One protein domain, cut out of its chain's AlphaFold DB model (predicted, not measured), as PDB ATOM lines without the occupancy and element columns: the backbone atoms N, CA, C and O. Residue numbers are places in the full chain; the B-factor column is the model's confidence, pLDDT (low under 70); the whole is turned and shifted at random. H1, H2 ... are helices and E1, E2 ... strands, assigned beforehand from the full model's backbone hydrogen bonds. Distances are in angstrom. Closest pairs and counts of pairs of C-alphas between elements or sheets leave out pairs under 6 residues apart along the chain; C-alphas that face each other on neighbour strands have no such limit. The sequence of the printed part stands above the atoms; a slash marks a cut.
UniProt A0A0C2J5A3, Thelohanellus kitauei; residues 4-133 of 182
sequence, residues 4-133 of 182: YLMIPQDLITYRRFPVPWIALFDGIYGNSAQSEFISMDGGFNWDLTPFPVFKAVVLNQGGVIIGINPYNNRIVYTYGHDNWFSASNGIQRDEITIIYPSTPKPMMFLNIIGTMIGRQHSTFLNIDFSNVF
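What this domain is: This is residues 4 to 133 of the 182 residues of a protein of Thelohanellus kitauei (UniProt A0A0C2J5A3). Three small twisted antiparallel sheets follow one another along the longest axis, each from its own stretch of the chain, with the four-stranded sheet E4 to E7 in the middle and a three-stranded sheet at either end, E1 to E3 and E8 to E10. The middle sheet comes nearest to both others through its edge strand E4, at few points, and the one-turn helix H1 only grazes the first two sheets. The printed part has 130 residues, with one named helix and ten named strands in the order E1 H1 E2 E3 E4 E5 E6 E7 E8 E9 E10; the class is mostly strand, though under half of the residues are in named elements. The whole is compact, with a radius of gyration of the C-alphas of 14.8 A and spans of 42 by 36 by 30 A.

How they stand to each other: E1, residues 4 to 6, is antiparallel to E2, residues 23 to 29, with N 4 and O 28 2.9 A apart. E2 and E3, residues 35 to 39, form a hairpin, with N 25 and O 37 3.0 A apart. H1, residues 13 to 16, comes closest to E2 at the C-alphas of Arg 16 and Leu 24, 4.9 A apart; it is too short for an O i to N i+4 pair, and its one O i to N i+3 pair is within hydrogen-bond range. E4, residues 55 to 59, E5, residues 64 to 69, E6, residues 74 to 78, and E7, residues 85 to 88, form a meander, each strand the antiparallel neighbour of the one before. N 57 and O 66 are 2.8 A apart, N 67 and O 76 2.8 A, and N 75 and O 87 2.9 A. The closest C-alphas of E2 and E4, Leu 24 and Ala 56, are 7.8 A apart. E8, residues 94 to 99, E9, residues 109 to 116, and E10, residues 122 to 128, form a second meander, with N 97 and O 113 2.9 A apart and N 112 and O 125 2.8 A apart. The closest C-alphas of E4 and E9, Leu 59 and Phe 109, are 7.2 A apart, while E7 and E9 are apart.

Where its parts are: E1 begins at C-alpha 4, (17.808, 19.938, 8.011). E2 is 16.4 A long and E5 16.5 A. E9, the longest strand by residues, is 22.7 A long from C-alpha 109 at (21.011, -7.186, 25.051). E10 is 19.5 A long and ends at C-alpha 128, (20.402, -6.997, 29.132).

The domain as a whole: The two C-alphas farthest apart, those of Phe 44 and Gln 120, are 44.9 A apart. The printed part has no cut. The link from E3 to E4, residues 40 to 54, is long; within it residues 47 to 48 pair antiparallel with residues 37 to 38 of E3. The mean pLDDT of the printed part is 85.7, and residues 52, 93 and 101 are under 70.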
ATOM      1  N   TYR A   4      16.909  20.360   9.081       94.25
ATOM      2  CA  TYR A   4      17.808  19.938   8.011       94.25
ATOM      3  C   TYR A   4      18.520  18.657   8.436       94.25
ATOM      4  O   TYR A   4      19.330  18.683   9.362       94.25
ATOM      5  N   LEU A   5      18.215  17.544   7.769       94.00
ATOM      6  CA  LEU A   5      18.865  16.255   8.009       94.00
ATOM      7  C   LEU A   5      20.138  16.129   7.168       94.00
ATOM      8  O   LEU A   5      20.161  16.466   5.984       94.00
ATOM      9  N   MET A   6      21.194  15.613   7.781       92.62
ATOM     10  CA  MET A   6      22.476  15.334   7.149       92.62
ATOM     11  C   MET A   6      22.484  13.893   6.651       92.62
ATOM     12  O   MET A   6      22.713  12.949   7.411       92.62
ATOM     13  N   ILE A   7      22.232  13.717   5.357       91.31
ATOM     14  CA  ILE A   7      22.293  12.405   4.714       91.31
ATOM     15  C   ILE A   7      23.759  12.128   4.346       91.31
ATOM     16  O   ILE A   7      24.327  12.876   3.547       91.31
ATOM     17  N   PRO A   8      24.403  11.100   4.930       88.00
ATOM     18  CA  PRO A   8      25.783  10.771   4.600       88.00
ATOM     19  C   PRO A   8      25.880  10.240   3.166       88.00
ATOM     20  O   PRO A   8      24.952   9.602   2.672       88.00
ATOM     21  N   GLN A   9      27.025  10.467   2.522       87.94
ATOM     22  CA  GLN A   9      27.306   9.935   1.185       87.94
ATOM     23  C   GLN A   9      27.309   8.398   1.178       87.94
ATOM     24  O   GLN A   9      26.730   7.788   0.284       87.94
ATOM     25  N   ASP A  10      27.894   7.795   2.217       88.75
ATOM     26  CA  ASP A  10      27.882   6.352   2.439       88.75
ATOM     27  C   ASP A  10      26.821   5.992   3.483       88.75
ATOM     28  O   ASP A  10      26.951   6.271   4.683       88.75
ATOM     29  N   LEU A  11      25.740   5.365   3.021       86.19
ATOM     30  CA  LEU A  11      24.632   4.971   3.877       86.19
ATOM     31  C   LEU A  11      24.895   3.598   4.507       86.19
ATOM     32  O   LEU A  11      24.772   2.557   3.867       86.19
ATOM     33  N   ILE A  12      25.192   3.588   5.806       85.50
ATOM     34  CA  ILE A  12      25.213   2.357   6.604       85.50
ATOM     35  C   ILE A  12      23.769   2.017   7.000       85.50
ATOM     36  O   ILE A  12      23.285   2.446   8.052       85.50
ATOM     37  N   THR A  13      23.071   1.272   6.138       84.44
ATOM     38  CA  THR A  13      21.616   1.049   6.229       84.44
ATOM     39  C   THR A  13      21.171   0.508   7.582       84.44
ATOM     40  O   THR A  13      20.285   1.091   8.181       84.44
ATOM     41  N   TYR A  14      21.822  -0.522   8.133       81.62
ATOM     42  CA  TYR A  14      21.413  -1.108   9.423       81.62
ATOM     43  C   TYR A  14      21.524  -0.135  10.611       81.62
ATOM     44  O   TYR A  14      20.915  -0.359  11.652       81.62
ATOM     45  N   ARG A  15      22.334   0.925  10.488       83.94
ATOM     46  CA  ARG A  15      22.500   1.945  11.531       83.94
ATOM     47  C   ARG A  15      21.489   3.073  11.365       83.94
ATOM     48  O   ARG A  15      20.966   3.572  12.354       83.94
ATOM     49  N   ARG A  16      21.258   3.499  10.122       91.00
ATOM     50  CA  ARG A  16      20.361   4.616   9.793       91.00
ATOM     51  C   ARG A  16      18.894   4.184   9.719       91.00
ATOM     52  O   ARG A  16      18.029   4.997  10.012       91.00
ATOM     53  N   PHE A  17      18.651   2.916   9.397       92.00
ATOM     54  CA  PHE A  17      17.351   2.254   9.268       92.00
ATOM     55  C   PHE A  17      17.392   0.860   9.926       92.00
ATOM     56  O   PHE A  17      17.420  -0.159   9.233       92.00
ATOM     57  N   PRO A  18      17.470   0.781  11.265       89.94
ATOM     58  CA  PRO A  18      17.612  -0.495  11.973       89.94
ATOM     59  C   PRO A  18      16.382  -1.410  11.863       89.94
ATOM     60  O   PRO A  18      16.514  -2.627  11.949       89.94
ATOM     61  N   VAL A  19      15.199  -0.824  11.675       91.75
ATOM     62  CA  VAL A  19      13.939  -1.498  11.323       91.75
ATOM     63  C   VAL A  19      13.169  -0.596  10.346       91.75
ATOM     64  O   VAL A  19      13.440   0.607  10.323       91.75
ATOM     65  N   PRO A  20      12.205  -1.114   9.558       91.31
ATOM     66  CA  PRO A  20      11.582  -0.371   8.455       91.31
ATOM     67  C   PRO A  20      10.926   0.963   8.839       91.31
ATOM     68  O   PRO A  20      10.851   1.869   8.016       91.31
ATOM     69  N   TRP A  21      10.463   1.092  10.083       91.62
ATOM     70  CA  TRP A  21       9.794   2.290  10.597       91.62
ATOM     71  C   TRP A  21      10.697   3.216  11.418       91.62
ATOM     72  O   TRP A  21      10.232   4.277  11.823       91.62
ATOM     73  N   ILE A  22      11.957   2.853  11.689       92.88
ATOM     74  CA  ILE A  22      12.877   3.707  12.456       92.88
ATOM     75  C   ILE A  22      13.928   4.303  11.529       92.88
ATOM     76  O   ILE A  22      14.616   3.572  10.820       92.88
ATOM     77  N   ALA A  23      14.096   5.623  11.594       93.56
ATOM     78  CA  ALA A  23      15.141   6.356  10.892       93.56
ATOM     79  C   ALA A  23      15.953   7.217  11.872       93.56
ATOM     80  O   ALA A  23      15.387   7.863  12.751       93.56
ATOM     81  N   LEU A  24      17.280   7.230  11.724       92.31
ATOM     82  CA  LEU A  24      18.212   7.916  12.628       92.31
ATOM     83  C   LEU A  24      19.220   8.750  11.843       92.31
ATOM     84  O   LEU A  24      20.073   8.197  11.142       92.31
ATOM     85  N   PHE A  25      19.168  10.072  11.984       92.56
ATOM     86  CA  PHE A  25      20.020  10.985  11.224       92.56
ATOM     87  C   PHE A  25      20.534  12.131  12.077       92.56
ATOM     88  O   PHE A  25      19.830  12.671  12.922       92.56
ATOM     89  N   ASP A  26      21.765  12.541  11.801       91.62
ATOM     90  CA  ASP A  26      22.285  13.802  12.310       91.62
ATOM     91  C   ASP A  26      21.557  14.959  11.610       91.62
ATOM     92  O   ASP A  26      21.216  14.861  10.432       91.62
ATOM     93  N   GLY A  27      21.310  16.062  12.306       92.50
ATOM     94  CA  GLY A  27      20.598  17.198  11.734       92.50
ATOM     95  C   GLY A  27      20.759  18.490  12.524       92.50
ATOM     96  O   GLY A  27      21.399  18.526  13.576       92.50
ATOM     97  N   ILE A  28      20.175  19.564  11.995       93.06
ATOM     98  CA  ILE A  28      20.121  20.898  12.609       93.06
ATOM     99  C   ILE A  28      18.672  21.388  12.579       93.06
ATOM    100  O   ILE A  28      18.033  21.371  11.525       93.06
ATOM    101  N   TYR A  29      18.163  21.862  13.719       91.81
ATOM    102  CA  TYR A  29      16.828  22.448  13.829       91.81
ATOM    103  C   TYR A  29      16.920  23.954  14.095       91.81
ATOM    104  O   TYR A  29      17.331  24.401  15.169       91.81
ATOM    105  N   GLY A  30      16.537  24.768  13.107       89.56
ATOM    106  CA  GLY A  30      16.699  26.223  13.189       89.56
ATOM    107  C   GLY A  30      18.172  26.622  13.356       89.56
ATOM    108  O   GLY A  30      18.986  26.322  12.492       89.56
ATOM    109  N   ASN A  31      18.503  27.284  14.468       86.44
ATOM    110  CA  ASN A  31      19.871  27.710  14.806       86.44
ATOM    111  C   ASN A  31      20.513  26.823  15.894       86.44
ATOM    112  O   ASN A  31      21.422  27.271  16.594       86.44
ATOM    113  N   SER A  32      20.003  25.604  16.108       86.50
ATOM    114  CA  SER A  32      20.564  24.679  17.097       86.50
ATOM    115  C   SER A  32      21.942  24.161  16.676       86.50
ATOM    116  O   SER A  32      22.305  24.177  15.500       86.50
ATOM    117  N   ALA A  33      22.699  23.631  17.638       86.69
ATOM    118  CA  ALA A  33      23.839  22.785  17.313       86.69
ATOM    119  C   ALA A  33      23.371  21.513  16.583       86.69
ATOM    120  O   ALA A  33      22.204  21.119  16.683       86.69
ATOM    121  N   GLN A  34      24.299  20.871  15.874       89.38
ATOM    122  CA  GLN A  34      24.074  19.553  15.287       89.38
ATOM    123  C   GLN A  34      23.716  18.543  16.388       89.38
ATOM    124  O   GLN A  34      24.319  18.542  17.462       89.38
ATOM    125  N   SER A  35      22.715  17.705  16.141       89.75
ATOM    126  CA  SER A  35      22.262  16.651  17.059       89.75
ATOM    127  C   SER A  35      21.701  15.468  16.276       89.75
ATOM    128  O   SER A  35      21.367  15.619  15.101       89.75
ATOM    129  N   GLU A  36      21.595  14.299  16.907       89.06
ATOM    130  CA  GLU A  36      20.921  13.147  16.300       89.06
ATOM    131  C   GLU A  36      19.401  13.270  16.495       89.06
ATOM    132  O   GLU A  36      18.916  13.585  17.589       89.06
ATOM    133  N   PHE A  37      18.662  13.023  15.421       92.38
ATOM    134  CA  PHE A  37      17.209  12.995  15.364       92.38
ATOM    135  C   PHE A  37      16.745  11.578  15.057       92.38
ATOM    136  O   PHE A  37      17.377  10.849  14.286       92.38
ATOM    137  N   ILE A  38      15.614  11.213  15.645       92.38
ATOM    138  CA  ILE A  38      14.976   9.921  15.452       92.38
ATOM    139  C   ILE A  38      13.580  10.119  14.878       92.38
ATOM    140  O   ILE A  38      12.839  11.002  15.299       92.38
ATOM    141  N   SER A  39      13.220   9.273  13.928       92.69
ATOM    142  CA  SER A  39      11.841   9.042  13.532       92.69
ATOM    143  C   SER A  39      11.485   7.598  13.851       92.69
ATOM    144  O   SER A  39      12.289   6.698  13.606       92.69
ATOM    145  N   MET A  40      10.293   7.379  14.404       91.62
ATOM    146  CA  MET A  40       9.752   6.049  14.719       91.62
ATOM    147  C   MET A  40       8.547   5.684  13.838       91.62
ATOM    148  O   MET A  40       7.877   4.683  14.091       91.62
ATOM    149  N   ASP A  41       8.260   6.479  12.807       89.44
ATOM    150  CA  ASP A  41       7.122   6.316  11.899       89.44
ATOM    151  C   ASP A  41       7.514   6.416  10.416       89.44
ATOM    152  O   ASP A  41       6.703   6.784   9.566       89.44
ATOM    153  N   GLY A  42       8.753   6.045  10.088       89.00
ATOM    154  CA  GLY A  42       9.244   6.013   8.709       89.00
ATOM    155  C   GLY A  42       9.595   7.387   8.135       89.00
ATOM    156  O   GLY A  42       9.609   7.557   6.918       89.00
ATOM    157  N   GLY A  43       9.900   8.364   8.990       90.00
ATOM    158  CA  GLY A  43      10.344   9.704   8.605       90.00
ATOM    159  C   GLY A  43       9.232  10.749   8.536       90.00
ATOM    160  O   GLY A  43       9.480  11.830   7.998       90.00
ATOM    161  N   PHE A  44       8.034  10.451   9.046       87.25
ATOM    162  CA  PHE A  44       6.896  11.370   9.013       87.25
ATOM    163  C   PHE A  44       6.983  12.404  10.142       87.25
ATOM    164  O   PHE A  44       6.904  13.606   9.881       87.25
ATOM    165  N   ASN A  45       7.243  11.951  11.368       89.88
ATOM    166  CA  ASN A  45       7.604  12.793  12.502       89.88
ATOM    167  C   ASN A  45       9.077  12.589  12.877       89.88
ATOM    168  O   ASN A  45       9.631  11.498  12.717       89.88
ATOM    169  N   TRP A  46       9.708  13.653  13.376       92.31
ATOM    170  CA  TRP A  46      11.109  13.664  13.795       92.31
ATOM    171  C   TRP A  46      11.250  14.309  15.165       92.31
ATOM    172  O   TRP A  46      10.857  15.462  15.346       92.31
ATOM    173  N   ASP A  47      11.909  13.598  16.070       90.62
ATOM    174  CA  ASP A  47      12.172  14.038  17.432       90.62
ATOM    175  C   ASP A  47      13.669  14.190  17.685       90.62
ATOM    176  O   ASP A  47      14.506  13.448  17.162       90.62
ATOM    177  N   LEU A  48      14.015  15.170  18.520       89.88
ATOM    178  CA  LEU A  48      15.373  15.329  19.022       89.88
ATOM    179  C   LEU A  48      15.678  14.196  20.008       89.88
ATOM    180  O   LEU A  48      14.921  13.964  20.951       89.88
ATOM    181  N   THR A  49      16.810  13.516  19.834       88.75
ATOM    182  CA  THR A  49      17.232  12.506  20.810       88.75
ATOM    183  C   THR A  49      17.636  13.157  22.149       88.75
ATOM    184  O   THR A  49      18.098  14.299  22.180       88.75
ATOM    185  N   PRO A  50      17.513  12.452  23.292       84.94
ATOM    186  CA  PRO A  50      17.803  13.021  24.616       84.94
ATOM    187  C   PRO A  50      19.239  13.510  24.839       84.94
ATOM    188  O   PRO A  50      19.504  14.189  25.834       84.94
ATOM    189  N   PHE A  51      20.185  13.132  23.973       78.62
ATOM    190  CA  PHE A  51      21.579  13.545  24.079       78.62
ATOM    191  C   PHE A  51      22.084  14.149  22.769       78.62
ATOM    192  O   PHE A  51      21.815  13.602  21.709       78.62
ATOM    193  N   PRO A  52      22.914  15.207  22.826       67.69
ATOM    194  CA  PRO A  52      23.533  15.769  21.627       67.69
ATOM    195  C   PRO A  52      24.515  14.790  20.968       67.69
ATOM    196  O   PRO A  52      24.686  14.809  19.756       67.69
ATOM    197  N   VAL A  53      25.140  13.913  21.766       70.62
ATOM    198  CA  VAL A  53      25.900  12.758  21.280       70.62
ATOM    199  C   VAL A  53      25.169  11.504  21.722       70.62
ATOM    200  O   VAL A  53      25.233  11.108  22.889       70.62
ATOM    201  N   PHE A  54      24.450  10.927  20.771       71.44
ATOM    202  CA  PHE A  54      23.604   9.763  20.945       71.44
ATOM    203  C   PHE A  54      24.119   8.675  20.005       71.44
ATOM    204  O   PHE A  54      24.285   8.892  18.809       71.44
ATOM    205  N   LYS A  55      24.468   7.510  20.551       79.31
ATOM    206  CA  LYS A  55      24.643   6.304  19.739       79.31
ATOM    207  C   LYS A  55      23.410   5.442  19.940       79.31
ATOM    208  O   LYS A  55      23.363   4.678  20.905       79.31
ATOM    209  N   ALA A  56      22.420   5.621  19.069       85.19
ATOM    210  CA  ALA A  56      21.204   4.827  19.088       85.19
ATOM    211  C   ALA A  56      21.502   3.353  18.786       85.19
ATOM    212  O   ALA A  56      22.167   3.024  17.801       85.19
ATOM    213  N   VAL A  57      20.969   2.464  19.616       88.44
ATOM    214  CA  VAL A  57      20.914   1.025  19.367       88.44
ATOM    215  C   VAL A  57      19.464   0.598  19.477       88.44
ATOM    216  O   VAL A  57      18.816   0.835  20.496       88.44
ATOM    217  N   VAL A  58      18.959  -0.035  18.425       90.31
ATOM    218  CA  VAL A  58      17.602  -0.569  18.385       90.31
ATOM    219  C   VAL A  58      17.662  -2.066  18.651       90.31
ATOM    220  O   VAL A  58      18.337  -2.808  17.939       90.31
ATOM    221  N   LEU A  59      16.960  -2.498  19.693       91.25
ATOM    222  CA  LEU A  59      16.854  -3.885  20.129       91.25
ATOM    223  C   LEU A  59      15.415  -4.371  19.988       91.25
ATOM    224  O   LEU A  59      14.484  -3.570  19.885       91.25
ATOM    225  N   ASN A  60      15.240  -5.693  19.997       92.19
ATOM    226  CA  ASN A  60      13.935  -6.350  19.985       92.19
ATOM    227  C   ASN A  60      12.998  -5.756  18.916       92.19
ATOM    228  O   ASN A  60      11.883  -5.362  19.221       92.19
ATOM    229  N   GLN A  61      13.503  -5.571  17.690       90.94
ATOM    230  CA  GLN A  61      12.800  -4.915  16.578       90.94
ATOM    231  C   GLN A  61      12.151  -3.557  16.914       90.94
ATOM    232  O   GLN A  61      11.016  -3.300  16.542       90.94
ATOM    233  N   GLY A  62      12.825  -2.674  17.648       91.00
ATOM    234  CA  GLY A  62      12.224  -1.388  18.030       91.00
ATOM    235  C   GLY A  62      11.406  -1.437  19.314       91.00
ATOM    236  O   GLY A  62      10.986  -0.385  19.783       91.00
ATOM    237  N   GLY A  63      11.252  -2.611  19.933       91.44
ATOM    238  CA  GLY A  63      10.660  -2.735  21.264       91.44
ATOM    239  C   GLY A  63      11.476  -2.027  22.349       91.44
ATOM    240  O   GLY A  63      10.907  -1.613  23.353       91.44
ATOM    241  N   VAL A  64      12.791  -1.856  22.147       92.38
ATOM    242  CA  VAL A  64      13.653  -0.991  22.967       92.38
ATOM    243  C   VAL A  64      14.613  -0.204  22.078       92.38
ATOM    244  O   VAL A  64      15.258  -0.759  21.188       92.38
ATOM    245  N   ILE A  65      14.755   1.086  22.367       91.94
ATOM    246  CA  ILE A  65      15.740   1.978  21.747       91.94
ATOM    247  C   ILE A  65      16.624   2.522  22.858       91.94
ATOM    248  O   ILE A  65      16.112   3.044  23.846       91.94
ATOM    249  N   ILE A  66      17.939   2.399  22.711       91.00
ATOM    250  CA  ILE A  66      18.918   2.788  23.730       91.00
ATOM    251  C   ILE A  66      19.829   3.860  23.162       91.00
ATOM    252  O   ILE A  66      20.387   3.707  22.082       91.00
ATOM    253  N   GLY A  67      20.010   4.924  23.928       89.38
ATOM    254  CA  GLY A  67      20.992   5.964  23.702       89.38
ATOM    255  C   GLY A  67      22.143   5.865  24.668       89.38
ATOM    256  O   GLY A  67      21.944   5.859  25.883       89.38
ATOM    257  N   ILE A  68      23.358   5.857  24.137       85.62
ATOM    258  CA  ILE A  68      24.575   5.899  24.945       85.62
ATOM    259  C   ILE A  68      25.247   7.253  24.743       85.62
ATOM    260  O   ILE A  68      25.569   7.616  23.609       85.62
ATOM    261  N   ASN A  69      25.496   7.970  25.842       81.75
ATOM    262  CA  ASN A  69      26.314   9.177  25.835       81.75
ATOM    263  C   ASN A  69      27.701   8.869  26.434       81.75
ATOM    264  O   ASN A  69      27.805   8.571  27.628       81.75
ATOM    265  N   PRO A  70      28.780   8.948  25.633       73.31
ATOM    266  CA  PRO A  70      30.124   8.578  26.081       73.31
ATOM    267  C   PRO A  70      30.733   9.542  27.108       73.31
ATOM    268  O   PRO A  70      31.699   9.201  27.788       73.31
ATOM    269  N   TYR A  71      30.175  10.745  27.261       76.88
ATOM    270  CA  TYR A  71      30.791  11.805  28.057       76.88
ATOM    271  C   TYR A  71      30.266  11.902  29.487       76.88
ATOM    272  O   TYR A  71      30.945  12.479  30.338       76.88
ATOM    273  N   ASN A  72      29.070  11.379  29.768       77.88
ATOM    274  CA  ASN A  72      28.373  11.646  31.030       77.88
ATOM    275  C   ASN A  72      27.958  10.395  31.819       77.88
ATOM    276  O   ASN A  72      27.195  10.540  32.773       77.88
ATOM    277  N   ASN A  73      28.469   9.205  31.475       78.44
ATOM    278  CA  ASN A  73      28.206   7.965  32.219       78.44
ATOM    279  C   ASN A  73      26.702   7.619  32.303       78.44
ATOM    280  O   ASN A  73      26.214   7.067  33.294       78.44
ATOM    281  N   ARG A  74      25.926   8.010  31.284       85.19
ATOM    282  CA  ARG A  74      24.481   7.776  31.230       85.19
ATOM    283  C   ARG A  74      24.094   7.022  29.973       85.19
ATOM    284  O   ARG A  74      24.554   7.312  28.867       85.19
ATOM    285  N   ILE A  75      23.178   6.090  30.177       89.06
ATOM    286  CA  ILE A  75      22.335   5.542  29.129       89.06
ATOM    287  C   ILE A  75      20.928   6.084  29.306       89.06
ATOM    288  O   ILE A  75      20.472   6.341  30.424       89.06
ATOM    289  N   VAL A  76      20.246   6.243  28.187       91.56
ATOM    290  CA  VAL A  76      18.804   6.451  28.151       91.56
ATOM    291  C   VAL A  76      18.176   5.365  27.312       91.56
ATOM    292  O   VAL A  76      18.824   4.828  26.419       91.56
ATOM    293  N   TYR A  77      16.933   5.023  27.597       92.38
ATOM    294  CA  TYR A  77      16.206   4.046  26.806       92.38
ATOM    295  C   TYR A  77      14.715   4.369  26.760       92.38
ATOM    296  O   TYR A  77      14.194   5.035  27.651       92.38
ATOM    297  N   THR A  78      14.038   3.898  25.720       91.81
ATOM    298  CA  THR A  78      12.580   3.989  25.548       91.81
ATOM    299  C   THR A  78      12.032   2.675  24.995       91.81
ATOM    300  O   THR A  78      12.769   1.909  24.371       91.81
ATOM    301  N   TYR A  79      10.739   2.433  25.209       91.56
ATOM    302  CA  TYR A  79       9.986   1.282  24.707       91.56
ATOM    303  C   TYR A  79       9.105   1.653  23.501       91.56
ATOM    304  O   TYR A  79       7.936   1.272  23.425       91.56
ATOM    305  N   GLY A  80       9.646   2.458  22.580       81.44
ATOM    306  CA  GLY A  80       8.976   2.832  21.328       81.44
ATOM    307  C   GLY A  80       7.975   3.986  21.440       81.44
ATOM    308  O   GLY A  80       7.083   4.085  20.605       81.44
ATOM    309  N   HIS A  81       8.094   4.839  22.461       81.31
ATOM    310  CA  HIS A  81       7.299   6.066  22.613       81.31
ATOM    311  C   HIS A  81       8.152   7.225  23.159       81.31
ATOM    312  O   HIS A  81       9.345   7.068  23.420       81.31
ATOM    313  N   ASP A  82       7.542   8.386  23.383       75.44
ATOM    314  CA  ASP A  82       8.270   9.640  23.638       75.44
ATOM    315  C   ASP A  82       8.878   9.754  25.047       75.44
ATOM    316  O   ASP A  82       9.618  10.699  25.335       75.44
ATOM    317  N   ASN A  83       8.607   8.799  25.948       85.56
ATOM    318  CA  ASN A  83       9.174   8.843  27.296       85.56
ATOM    319  C   ASN A  83      10.503   8.093  27.344       85.56
ATOM    320  O   ASN A  83      10.582   6.897  27.063       85.56
ATOM    321  N   TRP A  84      11.529   8.802  27.800       89.81
ATOM    322  CA  TRP A  84      12.868   8.266  27.985       89.81
ATOM    323  C   TRP A  84      13.153   8.013  29.462       89.81
ATOM    324  O   TRP A  84      12.963   8.879  30.315       89.81
ATOM    325  N   PHE A  85      13.670   6.829  29.754       90.88
ATOM    326  CA  PHE A  85      14.197   6.440  31.055       90.88
ATOM    327  C   PHE A  85      15.712   6.626  31.061       90.88
ATOM    328  O   PHE A  85      16.350   6.508  30.017       90.88
ATOM    329  N   SER A  86      16.309   6.899  32.221       90.06
ATOM    330  CA  SER A  86      17.758   7.092  32.354       90.06
ATOM    331  C   SER A  86      18.359   6.168  33.402       90.06
ATOM    332  O   SER A  86      17.808   6.048  34.497       90.06
ATOM    333  N   ALA A  87      19.528   5.606  33.111       87.19
ATOM    334  CA  ALA A  87      20.328   4.844  34.061       87.19
ATOM    335  C   ALA A  87      21.816   5.214  33.941       87.19
ATOM    336  O   ALA A  87      22.286   5.648  32.886       87.19
ATOM    337  N   SER A  88      22.573   5.061  35.026       83.94
ATOM    338  CA  SER A  88      24.036   5.170  34.986       83.94
ATOM    339  C   SER A  88      24.639   3.888  34.418       83.94
ATOM    340  O   SER A  88      24.236   2.806  34.839       83.94
ATOM    341  N   ASN A  89      25.621   3.987  33.517       74.38
ATOM    342  CA  ASN A  89      26.245   2.808  32.894       74.38
ATOM    343  C   ASN A  89      27.602   2.406  33.507       74.38
ATOM    344  O   ASN A  89      28.172   1.392  33.124       74.38
ATOM    345  N   GLY A  90      28.119   3.172  34.466       74.56
ATOM    346  CA  GLY A  90      29.430   2.969  35.089       74.56
ATOM    347  C   GLY A  90      30.643   3.401  34.242       74.56
ATOM    348  O   GLY A  90      31.748   3.439  34.778       74.56
ATOM    349  N   ILE A  91      30.457   3.762  32.967       73.69
ATOM    350  CA  ILE A  91      31.510   4.102  31.997       73.69
ATOM    351  C   ILE A  91      31.840   5.601  32.102       73.69
ATOM    352  O   ILE A  91      30.986   6.453  31.853       73.69
ATOM    353  N   GLN A  92      33.075   5.962  32.464       71.94
ATOM    354  CA  GLN A  92      33.469   7.363  32.675       71.94
ATOM    355  C   GLN A  92      34.450   7.867  31.616       71.94
ATOM    356  O   GLN A  92      35.630   7.554  31.686       71.94
ATOM    357  N   ARG A  93      33.989   8.779  30.742       69.06
ATOM    358  CA  ARG A  93      34.825   9.500  29.755       69.06
ATOM    359  C   ARG A  93      35.693   8.563  28.908       69.06
ATOM    360  O   ARG A  93      36.890   8.789  28.734       69.06
ATOM    361  N   ASP A  94      35.047   7.545  28.361       72.56
ATOM    362  CA  ASP A  94      35.695   6.525  27.549       72.56
ATOM    363  C   ASP A  94      35.373   6.718  26.065       72.56
ATOM    364  O   ASP A  94      34.296   7.194  25.687       72.56
ATOM    365  N   GLU A  95      36.290   6.286  25.203       79.62
ATOM    366  CA  GLU A  95      35.932   5.948  23.833       79.62
ATOM    367  C   GLU A  95      35.048   4.705  23.863       79.62
ATOM    368  O   GLU A  95      35.434   3.654  24.375       79.62
ATOM    369  N   ILE A  96      33.834   4.838  23.332       79.38
ATOM    370  CA  ILE A  96      32.842   3.768  23.355       79.38
ATOM    371  C   ILE A  96      32.776   3.064  22.006       79.38
ATOM    372  O   ILE A  96      32.370   3.665  21.002       79.38
ATOM    373  N   THR A  97      33.038   1.761  22.033       83.44
ATOM    374  CA  THR A  97      32.754   0.820  20.950       83.44
ATOM    375  C   THR A  97      31.563  -0.045  21.340       83.44
ATOM    376  O   THR A  97      31.569  -0.710  22.374       83.44
ATOM    377  N   ILE A  98      30.521  -0.027  20.512       81.50
ATOM    378  CA  ILE A  98      29.323  -0.845  20.709       81.50
ATOM    379  C   ILE A  98      29.502  -2.127  19.907       81.50
ATOM    380  O   ILE A  98      29.817  -2.073  18.719       81.50
ATOM    381  N   ILE A  99      29.288  -3.265  20.559       80.88
ATOM    382  CA  ILE A  99      29.373  -4.588  19.954       80.88
ATOM    383  C   ILE A  99      28.029  -5.276  20.140       80.88
ATOM    384  O   ILE A  99      27.577  -5.523  21.259       80.88
ATOM    385  N   TYR A 100      27.404  -5.628  19.027       75.25
ATOM    386  CA  TYR A 100      26.198  -6.439  19.015       75.25
ATOM    387  C   TYR A 100      26.418  -7.648  18.099       75.25
ATOM    388  O   TYR A 100      27.053  -7.513  17.048       75.25
ATOM    389  N   PRO A 101      25.973  -8.851  18.499       67.75
ATOM    390  CA  PRO A 101      26.106 -10.019  17.646       67.75
ATOM    391  C   PRO A 101      25.194  -9.902  16.415       67.75
ATOM    392  O   PRO A 101      24.081  -9.392  16.481       67.75
ATOM    393  N   SER A 102      25.673 -10.373  15.265       70.00
ATOM    394  CA  SER A 102      24.845 -10.483  14.061       70.00
ATOM    395  C   SER A 102      24.048 -11.781  14.146       70.00
ATOM    396  O   SER A 102      24.554 -12.852  13.804       70.00
ATOM    397  N   THR A 103      22.834 -11.713  14.697       73.94
ATOM    398  CA  THR A 103      21.954 -12.879  14.860       73.94
ATOM    399  C   THR A 103      20.706 -12.768  13.989       73.94
ATOM    400  O   THR A 103      20.169 -11.673  13.848       73.94
ATOM    401  N   PRO A 104      20.167 -13.893  13.475       73.25
ATOM    402  CA  PRO A 104      18.886 -13.889  12.766       73.25
ATOM    403  C   PRO A 104      17.703 -13.488  13.651       73.25
ATOM    404  O   PRO A 104      16.682 -13.060  13.133       73.25
ATOM    405  N   LYS A 105      17.819 -13.676  14.972       80.69
ATOM    406  CA  LYS A 105      16.778 -13.340  15.949       80.69
ATOM    407  C   LYS A 105      16.982 -11.930  16.509       80.69
ATOM    408  O   LYS A 105      18.138 -11.537  16.695       80.69
ATOM    409  N   PRO A 106      15.897 -11.216  16.860       85.38
ATOM    410  CA  PRO A 106      15.993  -9.959  17.586       85.38
ATOM    411  C   PRO A 106      16.723 -10.145  18.916       85.38
ATOM    412  O   PRO A 106      16.457 -11.077  19.673       85.38
ATOM    413  N   MET A 107      17.659  -9.246  19.200       87.94
ATOM    414  CA  MET A 107      18.420  -9.262  20.445       87.94
ATOM    415  C   MET A 107      17.725  -8.435  21.519       87.94
ATOM    416  O   MET A 107      17.085  -7.432  21.213       87.94
ATOM    417  N   MET A 108      17.920  -8.821  22.779       90.19
ATOM    418  CA  MET A 108      17.447  -8.076  23.956       90.19
ATOM    419  C   MET A 108      18.592  -7.483  24.780       90.19
ATOM    420  O   MET A 108      18.349  -6.819  25.780       90.19
ATOM    421  N   PHE A 109      19.837  -7.699  24.364       91.12
ATOM    422  CA  PHE A 109      21.011  -7.186  25.051       91.12
ATOM    423  C   PHE A 109      21.965  -6.508  24.072       91.12
ATOM    424  O   PHE A 109      21.913  -6.744  22.863       91.12
ATOM    425  N   LEU A 110      22.874  -5.700  24.607       89.69
ATOM    426  CA  LEU A 110      24.010  -5.160  23.871       89.69
ATOM    427  C   LEU A 110      25.270  -5.190  24.737       89.69
ATOM    428  O   LEU A 110      25.198  -5.112  25.965       89.69
ATOM    429  N   ASN A 111      26.429  -5.284  24.087       89.81
ATOM    430  CA  ASN A 111      27.718  -5.198  24.756       89.81
ATOM    431  C   ASN A 111      28.406  -3.882  24.399       89.81
ATOM    432  O   ASN A 111      28.394  -3.439  23.250       89.81
ATOM    433  N   ILE A 112      29.027  -3.258  25.388       87.00
ATOM    434  CA  ILE A 112      29.795  -2.030  25.238       87.00
ATOM    435  C   ILE A 112      31.214  -2.296  25.714       87.00
ATOM    436  O   ILE A 112      31.420  -2.818  26.807       87.00
ATOM    437  N   ILE A 113      32.185  -1.888  24.906       87.31
ATOM    438  CA  ILE A 113      33.566  -1.729  25.342       87.31
ATOM    439  C   ILE A 113      33.834  -0.234  25.481       87.31
ATOM    440  O   ILE A 113      33.755   0.507  24.501       87.31
ATOM    441  N   GLY A 114      34.123   0.202  26.703       85.88
ATOM    442  CA  GLY A 114      34.643   1.534  26.992       85.88
ATOM    443  C   GLY A 114      36.156   1.465  27.160       85.88
ATOM    444  O   GLY A 114      36.638   0.712  28.002       85.88
ATOM    445  N   THR A 115      36.913   2.225  26.376       83.06
ATOM    446  CA  THR A 115      38.364   2.358  26.554       83.06
ATOM    447  C   THR A 115      38.685   3.764  27.033       83.06
ATOM    448  O   THR A 115      38.397   4.745  26.347       83.06
ATOM    449  N   MET A 116      39.298   3.868  28.210       76.62
ATOM    450  CA  MET A 116      39.642   5.166  28.781       76.62
ATOM    451  C   MET A 116      40.838   5.771  28.053       76.62
ATOM    452  O   MET A 116      41.928   5.195  28.038       76.62
ATOM    453  N   ILE A 117      40.653   6.968  27.492       72.50
ATOM    454  CA  ILE A 117      41.719   7.697  26.797       72.50
ATOM    455  C   ILE A 117      42.891   7.914  27.768       72.50
ATOM    456  O   ILE A 117      42.730   8.490  28.846       72.50
ATOM    457  N   GLY A 118      44.081   7.443  27.388       74.19
ATOM    458  CA  GLY A 118      45.304   7.575  28.187       74.19
ATOM    459  C   GLY A 118      45.532   6.483  29.240       74.19
ATOM    460  O   GLY A 118      46.502   6.576  29.992       74.19
ATOM    461  N   ARG A 119      44.696   5.435  29.302       71.12
ATOM    462  CA  ARG A 119      44.952   4.224  30.107       71.12
ATOM    463  C   ARG A 119      44.950   2.968  29.231       71.12
ATOM    464  O   ARG A 119      44.339   2.944  28.175       71.12
ATOM    465  N   GLN A 120      45.614   1.906  29.691       74.88
ATOM    466  CA  GLN A 120      45.653   0.601  29.005       74.88
ATOM    467  C   GLN A 120      44.504  -0.341  29.414       74.88
ATOM    468  O   GLN A 120      44.574  -1.541  29.171       74.88
ATOM    469  N   HIS A 121      43.478   0.162  30.105       80.31
ATOM    470  CA  HIS A 121      42.389  -0.665  30.621       80.31
ATOM    471  C   HIS A 121      41.105  -0.376  29.844       80.31
ATOM    472  O   HIS A 121      40.753   0.787  29.631       80.31
ATOM    473  N   SER A 122      40.396  -1.442  29.475       86.31
ATOM    474  CA  SER A 122      39.064  -1.376  28.879       86.31
ATOM    475  C   SER A 122      38.030  -1.930  29.855       86.31
ATOM    476  O   SER A 122      38.268  -2.924  30.541       86.31
ATOM    477  N   THR A 123      36.868  -1.292  29.890       85.12
ATOM    478  CA  THR A 123      35.683  -1.732  30.621       85.12
ATOM    479  C   THR A 123      34.758  -2.460  29.660       85.12
ATOM    480  O   THR A 123      34.458  -1.951  28.581       85.12
ATOM    481  N   PHE A 124      34.277  -3.633  30.063       88.00
ATOM    482  CA  PHE A 124      33.240  -4.365  29.346       88.00
ATOM    483  C   PHE A 124      31.920  -4.252  30.106       88.00
ATOM    484  O   PHE A 124      31.860  -4.567  31.294       88.00
ATOM    485  N   LEU A 125      30.867  -3.817  29.421       87.75
ATOM    486  CA  LEU A 125      29.519  -3.705  29.967       87.75
ATOM    487  C   LEU A 125      28.549  -4.511  29.106       87.75
ATOM    488  O   LEU A 125      28.467  -4.303  27.899       87.75
ATOM    489  N   ASN A 126      27.774  -5.380  29.744       91.06
ATOM    490  CA  ASN A 126      26.620  -6.032  29.140       91.06
ATOM    491  C   ASN A 126      25.349  -5.375  29.690       91.06
ATOM    492  O   ASN A 126      25.176  -5.285  30.904       91.06
ATOM    493  N   ILE A 127      24.490  -4.885  28.798       90.12
ATOM    494  CA  ILE A 127      23.176  -4.345  29.150       90.12
ATOM    495  C   ILE A 127      22.143  -5.322  28.605       90.12
ATOM    496  O   ILE A 127      22.053  -5.473  27.388       90.12
ATOM    497  N   ASP A 128      21.376  -5.961  29.487       91.69
ATOM    498  CA  ASP A 128      20.402  -6.997  29.132       91.69
ATOM    499  C   ASP A 128      18.979  -6.619  29.573       91.69
ATOM    500  O   ASP A 128      18.715  -6.385  30.753       91.69
ATOM    501  N   PHE A 129      18.058  -6.570  28.609       91.56
ATOM    502  CA  PHE A 129      16.633  -6.297  28.809       91.56
ATOM    503  C   PHE A 129      15.785  -7.575  28.903       91.56
ATOM    504  O   PHE A 129      14.563  -7.478  29.009       91.56
ATOM    505  N   SER A 130      16.387  -8.768  28.900       88.88
ATOM    506  CA  SER A 130      15.671 -10.051  28.996       88.88
ATOM    507  C   SER A 130      14.706 -10.113  30.188       88.88
ATOM    508  O   SER A 130      13.577 -10.574  30.048       88.88
ATOM    509  N   ASN A 131      15.098  -9.554  31.337       88.50
ATOM    510  CA  ASN A 131      14.256  -9.495  32.538       88.50
ATOM    511  C   ASN A 131      13.081  -8.506  32.432       88.50
ATOM    512  O   ASN A 131      12.126  -8.612  33.198       88.50
ATOM    513  N   VAL A 132      13.139  -7.545  31.505       88.50
ATOM    514  CA  VAL A 132      12.018  -6.635  31.214       88.50
ATOM    515  C   VAL A 132      10.995  -7.332  30.317       88.50
ATOM    516  O   VAL A 132       9.790  -7.184  30.504       88.50
ATOM    517  N   PHE A 133      11.472  -8.131  29.366       89.19
ATOM    518  CA  PHE A 133      10.653  -8.869  28.411       89.19
ATOM    519  C   PHE A 133      10.343 -10.284  28.916       89.19
ATOM    520  O   PHE A 133      10.774 -11.286  28.350       89.19
TER     521      PHE A 133